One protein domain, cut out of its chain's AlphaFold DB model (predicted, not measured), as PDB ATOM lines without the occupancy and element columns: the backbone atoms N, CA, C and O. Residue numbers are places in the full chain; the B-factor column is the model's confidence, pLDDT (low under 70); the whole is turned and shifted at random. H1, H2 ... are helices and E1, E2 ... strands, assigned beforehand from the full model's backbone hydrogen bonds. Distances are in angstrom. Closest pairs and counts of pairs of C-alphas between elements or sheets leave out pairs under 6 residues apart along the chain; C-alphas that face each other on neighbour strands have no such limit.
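What this domain is: This is residues 128 to 174 of the 176 residues of the protein "SCY domain-containing protein" of Poecilia reticulata (UniProt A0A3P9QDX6). A small sheet of three strands has one helix, H1, packed across one face and the other face bare, while the loop of residues 136 to 144 reaches out at one end. The printed part has 47 residues, in chain order E1, E2, E3, H1, a mixed class. The sheet, in the order E1, E2, E3, is antiparallel. The whole is compact, with a radius of gyration of the C-alphas of 10.4 A and spans of 29 by 22 by 15 A.

Where its parts are: E1, residues 130 to 135, begins at C-alpha (-33.736, -22.033, 44.893) and is 14.5 A long. E2, residues 145 to 149, measures 12.6 A, and E3, residues 154 to 157, 9.6 A. H1, residues 162 to 173, is 16.8 A long and ends at C-alpha (-25.843, -27.453, 53.970).

How they stand to each other: The strands form a meander, each the antiparallel neighbour of the one before, in hairpins E1 and E2, E2 and E3. N 134 and O 146 are 3.0 A apart, N 147 and O 155 2.9 A. H1 is on the sheet at a height of 8.9 A, over E1 and E2, across the strands at 78 degrees to E1 on the local plane; its closest C-alphas to E1 are Leu 171 and Ser 132, 6.5 A. In H1 every O i to N i+4 pair is within hydrogen-bond range.

The domain as a whole: The C-alphas of Asn 128 and Arg 139 are farthest apart, 30.1 A. The printed part has no cut, no link is long, and no printed residue is under 70 in pLDDT.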
ATOM      1  N   ASN A 128     -32.013 -17.582  48.077       85.31
ATOM      2  CA  ASN A 128     -33.304 -17.867  48.711       85.31
ATOM      3  C   ASN A 128     -34.399 -18.314  47.720       85.31
ATOM      4  O   ASN A 128     -35.455 -18.790  48.155       85.31
ATOM      5  N   LEU A 129     -34.173 -18.141  46.413       88.62
ATOM      6  CA  LEU A 129     -35.123 -18.483  45.350       88.62
ATOM      7  C   LEU A 129     -35.063 -19.959  44.944       88.62
ATOM      8  O   LEU A 129     -36.004 -20.457  44.323       88.62
ATOM      9  N   PHE A 130     -33.984 -20.655  45.296       90.62
ATOM     10  CA  PHE A 130     -33.736 -22.033  44.893       90.62
ATOM     11  C   PHE A 130     -34.176 -23.025  45.967       90.62
ATOM     12  O   PHE A 130     -34.191 -22.713  47.159       90.62
ATOM     13  N   SER A 131     -34.610 -24.201  45.519       90.38
ATOM     14  CA  SER A 131     -35.074 -25.299  46.368       90.38
ATOM     15  C   SER A 131     -34.156 -26.509  46.285       90.38
ATOM     16  O   SER A 131     -33.969 -27.185  47.288       90.38
ATOM     17  N   SER A 132     -33.608 -26.797  45.109       89.44
ATOM     18  CA  SER A 132     -32.697 -27.918  44.892       89.44
ATOM     19  C   SER A 132     -31.793 -27.641  43.697       89.44
ATOM     20  O   SER A 132     -31.996 -26.678  42.950       89.44
ATOM     21  N   TYR A 133     -30.770 -28.470  43.537       89.75
ATOM     22  CA  TYR A 133     -29.894 -28.445  42.379       89.75
ATOM     23  C   TYR A 133     -29.526 -29.867  41.969       89.75
ATOM     24  O   TYR A 133     -29.521 -30.778  42.798       89.75
ATOM     25  N   TYR A 134     -29.179 -30.044  40.702       88.00
ATOM     26  CA  TYR A 134     -28.552 -31.257  40.192       88.00
ATOM     27  C   TYR A 134     -27.494 -30.896  39.154       88.00
ATOM     28  O   TYR A 134     -27.451 -29.781  38.632       88.00
ATOM     29  N   LYS A 135     -26.586 -31.834  38.895       87.81
ATOM     30  CA  LYS A 135     -25.547 -31.681  37.876       87.81
ATOM     31  C   LYS A 135     -26.046 -32.288  36.574       87.81
ATOM     32  O   LYS A 135     -26.696 -33.330  36.608       87.81
ATOM     33  N   THR A 136     -25.733 -31.644  35.455       86.69
ATOM     34  CA  THR A 136     -25.999 -32.221  34.134       86.69
ATOM     35  C   THR A 136     -25.174 -33.489  33.941       86.69
ATOM     36  O   THR A 136     -24.136 -33.688  34.581       86.69
ATOM     37  N   ASP A 137     -25.619 -34.337  33.022       83.06
ATOM     38  CA  ASP A 137     -24.915 -35.565  32.679       83.06
ATOM     39  C   ASP A 137     -23.512 -35.262  32.102       83.06
ATOM     40  O   ASP A 137     -23.358 -34.315  31.322       83.06
ATOM     41  N   PRO A 138     -22.475 -36.051  32.441       78.75
ATOM     42  CA  PRO A 138     -21.130 -35.878  31.887       78.75
ATOM     43  C   PRO A 138     -21.043 -36.106  30.371       78.75
ATOM     44  O   PRO A 138     -20.051 -35.718  29.761       78.75
ATOM     45  N   ARG A 139     -22.055 -36.722  29.748       80.94
ATOM     46  CA  ARG A 139     -22.145 -36.893  28.288       80.94
ATOM     47  C   ARG A 139     -22.417 -35.579  27.545       80.94
ATOM     48  O   ARG A 139     -22.252 -35.535  26.329       80.94
ATOM     49  N   CYS A 140     -22.836 -34.521  28.240       80.56
ATOM     50  CA  CYS A 140     -23.072 -33.215  27.633       80.56
ATOM     51  C   CYS A 140     -21.748 -32.491  27.348       80.56
ATOM     52  O   CYS A 140     -20.857 -32.447  28.194       80.56
ATOM     53  N   SER A 141     -21.648 -31.835  26.186       75.75
ATOM     54  CA  SER A 141     -20.478 -31.002  25.860       75.75
ATOM     55  C   SER A 141     -20.300 -29.833  26.837       75.75
ATOM     56  O   SER A 141     -19.180 -29.374  27.053       75.75
ATOM     57  N   LEU A 142     -21.404 -29.357  27.421       78.19
ATOM     58  CA  LEU A 142     -21.426 -28.346  28.468       78.19
ATOM     59  C   LEU A 142     -21.842 -29.005  29.783       78.19
ATOM     60  O   LEU A 142     -22.999 -29.376  29.974       78.19
ATOM     61  N   SER A 143     -20.881 -29.147  30.692       77.31
ATOM     62  CA  SER A 143     -21.134 -29.589  32.061       77.31
ATOM     63  C   SER A 143     -21.577 -28.392  32.905       77.31
ATOM     64  O   SER A 143     -20.832 -27.431  33.094       77.31
ATOM     65  N   GLY A 144     -22.816 -28.438  33.392       86.31
ATOM     66  CA  GLY A 144     -23.466 -27.358  34.126       86.31
ATOM     67  C   GLY A 144     -24.158 -27.829  35.400       86.31
ATOM     68  O   GLY A 144     -24.286 -29.025  35.676       86.31
ATOM     69  N   ILE A 145     -24.615 -26.862  36.192       89.94
ATOM     70  CA  ILE A 145     -25.490 -27.107  37.339       89.94
ATOM     71  C   ILE A 145     -26.868 -26.574  36.980       89.94
ATOM     72  O   ILE A 145     -27.020 -25.399  36.640       89.94
ATOM     73  N   VAL A 146     -27.877 -27.430  37.081       90.50
ATOM     74  CA  VAL A 146     -29.267 -27.016  36.947       90.50
ATOM     75  C   VAL A 146     -29.811 -26.711  38.331       90.50
ATOM     76  O   VAL A 146     -29.839 -27.560  39.224       90.50
ATOM     77  N   LEU A 147     -30.233 -25.467  38.516       91.19
ATOM     78  CA  LEU A 147     -30.835 -24.981  39.744       91.19
ATOM     79  C   LEU A 147     -32.358 -24.998  39.601       91.19
ATOM     80  O   LEU A 147     -32.911 -24.378  38.693       91.19
ATOM     81  N   ILE A 148     -33.050 -25.664  40.524       90.94
ATOM     82  CA  ILE A 148     -34.510 -25.671  40.588       90.94
ATOM     83  C   ILE A 148     -34.971 -24.590  41.558       90.94
ATOM     84  O   ILE A 148     -34.636 -24.582  42.745       90.94
ATOM     85  N   THR A 149     -35.768 -23.658  41.053       91.31
ATOM     86  CA  THR A 149     -36.402 -22.622  41.871       91.31
ATOM     87  C   THR A 149     -37.547 -23.195  42.705       91.31
ATOM     88  O   THR A 149     -38.176 -24.183  42.336       91.31
ATOM     89  N   LYS A 150     -37.919 -22.517  43.793       90.25
ATOM     90  CA  LYS A 150     -39.122 -22.850  44.585       90.25
ATOM     91  C   LYS A 150     -40.423 -22.797  43.775       90.25
ATOM     92  O   LYS A 150     -41.423 -23.362  44.194       90.25
ATOM     93  N   ARG A 151     -40.407 -22.124  42.618       88.94
ATOM     94  CA  ARG A 151     -41.514 -22.074  41.651       88.94
ATOM     95  C   ARG A 151     -41.511 -23.252  40.664       88.94
ATOM     96  O   ARG A 151     -42.292 -23.233  39.723       88.94
ATOM     97  N   GLY A 152     -40.611 -24.225  40.824       86.88
ATOM     98  CA  GLY A 152     -40.499 -25.396  39.948       86.88
ATOM     99  C   GLY A 152     -39.839 -25.126  38.592       86.88
ATOM    100  O   GLY A 152     -39.874 -25.986  37.723       86.88
ATOM    101  N   ARG A 153     -39.236 -23.948  38.383       88.69
ATOM    102  CA  ARG A 153     -38.484 -23.644  37.151       88.69
ATOM    103  C   ARG A 153     -37.038 -24.098  37.274       88.69
ATOM    104  O   ARG A 153     -36.403 -23.748  38.274       88.69
ATOM    105  N   SER A 154     -36.539 -24.802  36.264       88.81
ATOM    106  CA  SER A 154     -35.133 -25.159  36.088       88.81
ATOM    107  C   SER A 154     -34.364 -24.020  35.423       88.81
ATOM    108  O   SER A 154     -34.852 -23.364  34.504       88.81
ATOM    109  N   ILE A 155     -33.165 -23.746  35.928       88.81
ATOM    110  CA  ILE A 155     -32.277 -22.709  35.407       88.81
ATOM    111  C   ILE A 155     -30.889 -23.312  35.245       88.81
ATOM    112  O   ILE A 155     -30.292 -23.773  36.217       88.81
ATOM    113  N   CYS A 156     -30.376 -23.273  34.021       90.25
ATOM    114  CA  CYS A 156     -29.011 -23.666  33.707       90.25
ATOM    115  C   CYS A 156     -28.021 -22.601  34.178       90.25
ATOM    116  O   CYS A 156     -28.112 -21.431  33.793       90.25
ATOM    117  N   ALA A 157     -27.059 -23.011  34.997       90.31
ATOM    118  CA  ALA A 157     -26.030 -22.137  35.529       90.31
ATOM    119  C   ALA A 157     -24.638 -22.762  35.368       90.31
ATOM    120  O   ALA A 157     -24.453 -23.976  35.479       90.31
ATOM    121  N   ASP A 158     -23.650 -21.912  35.094       89.69
ATOM    122  CA  ASP A 158     -22.259 -22.335  34.948       89.69
ATOM    123  C   ASP A 158     -21.644 -22.587  36.335       89.69
ATOM    124  O   ASP A 158     -21.644 -21.706  37.201       89.69
ATOM    125  N   ALA A 159     -21.080 -23.780  36.542       85.69
ATOM    126  CA  ALA A 159     -20.413 -24.164  37.786       85.69
ATOM    127  C   ALA A 159     -19.213 -23.264  38.145       85.69
ATOM    128  O   ALA A 159     -18.806 -23.218  39.308       85.69
ATOM    129  N   LYS A 160     -18.645 -22.542  37.171       85.50
ATOM    130  CA  LYS A 160     -17.525 -21.609  37.363       85.50
ATOM    131  C   LYS A 160     -17.946 -20.284  37.999       85.50
ATOM    132  O   LYS A 160     -17.091 -19.547  38.483       85.50
ATOM    133  N   GLN A 161     -19.238 -19.964  38.011       89.25
ATOM    134  CA  GLN A 161     -19.723 -18.691  38.532       89.25
ATOM    135  C   GLN A 161     -19.752 -18.677  40.074       89.25
ATOM    136  O   GLN A 161     -20.264 -19.614  40.701       89.25
ATOM    137  N   PRO A 162     -19.277 -17.599  40.730       89.81
ATOM    138  CA  PRO A 162     -19.165 -17.545  42.191       89.81
ATOM    139  C   PRO A 162     -20.528 -17.585  42.899       89.81
ATOM    140  O   PRO A 162     -20.669 -18.181  43.972       89.81
ATOM    141  N   TRP A 163     -21.561 -16.999  42.285       89.88
ATOM    142  CA  TRP A 163     -22.921 -17.022  42.825       89.88
ATOM    143  C   TRP A 163     -23.512 -18.441  42.813       89.88
ATOM    144  O   TRP A 163     -24.150 -18.840  43.785       89.88
ATOM    145  N   VAL A 164     -23.216 -19.246  41.786       90.62
ATOM    146  CA  VAL A 164     -23.658 -20.649  41.678       90.62
ATOM    147  C   VAL A 164     -23.028 -21.497  42.773       90.62
ATOM    148  O   VAL A 164     -23.728 -22.255  43.445       90.62
ATOM    149  N   LYS A 165     -21.725 -21.319  43.023       91.06
ATOM    150  CA  LYS A 165     -21.021 -22.001  44.118       91.06
ATOM    151  C   LYS A 165     -21.644 -21.680  45.477       91.06
ATOM    152  O   LYS A 165     -21.873 -22.586  46.270       91.06
ATOM    153  N   THR A 166     -21.979 -20.412  45.710       91.44
ATOM    154  CA  THR A 166     -22.617 -19.955  46.957       91.44
ATOM    155  C   THR A 166     -23.991 -20.595  47.168       91.44
ATOM    156  O   THR A 166     -24.328 -20.992  48.282       91.44
ATOM    157  N   ILE A 167     -24.792 -20.716  46.108       91.44
ATOM    158  CA  ILE A 167     -26.111 -21.361  46.173       91.44
ATOM    159  C   ILE A 167     -25.971 -22.857  46.407       91.44
ATOM    160  O   ILE A 167     -26.667 -23.408  47.250       91.44
ATOM    161  N   THR A 168     -25.074 -23.504  45.670       90.62
ATOM    162  CA  THR A 168     -24.840 -24.947  45.770       90.62
ATOM    163  C   THR A 168     -24.379 -25.321  47.180       90.62
ATOM    164  O   THR A 168     -24.899 -26.268  47.757       90.62
ATOM    165  N   ASP A 169     -23.476 -24.534  47.775       92.00
ATOM    166  CA  ASP A 169     -23.040 -24.696  49.168       92.00
ATOM    167  C   ASP A 169     -24.191 -24.479  50.165       92.00
ATOM    168  O   ASP A 169     -24.374 -25.268  51.089       92.00
ATOM    169  N   PHE A 170     -25.019 -23.449  49.950       90.06
ATOM    170  CA  PHE A 170     -26.192 -23.191  50.788       90.06
ATOM    171  C   PHE A 170     -27.213 -24.337  50.736       90.06
ATOM    172  O   PHE A 170     -27.719 -24.752  51.776       90.06
ATOM    173  N   LEU A 171     -27.496 -24.866  49.542       89.69
ATOM    174  CA  LEU A 171     -28.412 -25.991  49.347       89.69
ATOM    175  C   LEU A 171     -27.824 -27.307  49.875       89.69
ATOM    176  O   LEU A 171     -28.561 -28.113  50.430       89.69
ATOM    177  N   GLY A 172     -26.509 -27.513  49.764       87.31
ATOM    178  CA  GLY A 172     -25.829 -28.691  50.310       87.31
ATOM    179  C   GLY A 172     -25.809 -28.731  51.842       87.31
ATOM    180  O   GLY A 172     -25.861 -29.809  52.425       87.31
ATOM    181  N   LYS A 173     -25.779 -27.567  52.502       86.12
ATOM    182  CA  LYS A 173     -25.843 -27.453  53.970       86.12
ATOM    183  C   LYS A 173     -27.243 -27.641  54.544       86.12
ATOM    184  O   LYS A 173     -27.362 -27.898  55.736       86.12
ATOM    185  N   ASN A 174     -28.281 -27.490  53.724       78.50
ATOM    186  CA  ASN A 174     -29.667 -27.598  54.165       78.50
ATOM    187  C   ASN A 174     -30.439 -28.594  53.283       78.50
ATOM    188  O   ASN A 174     -31.327 -28.176  52.529       78.50
TER     189      ASN A 174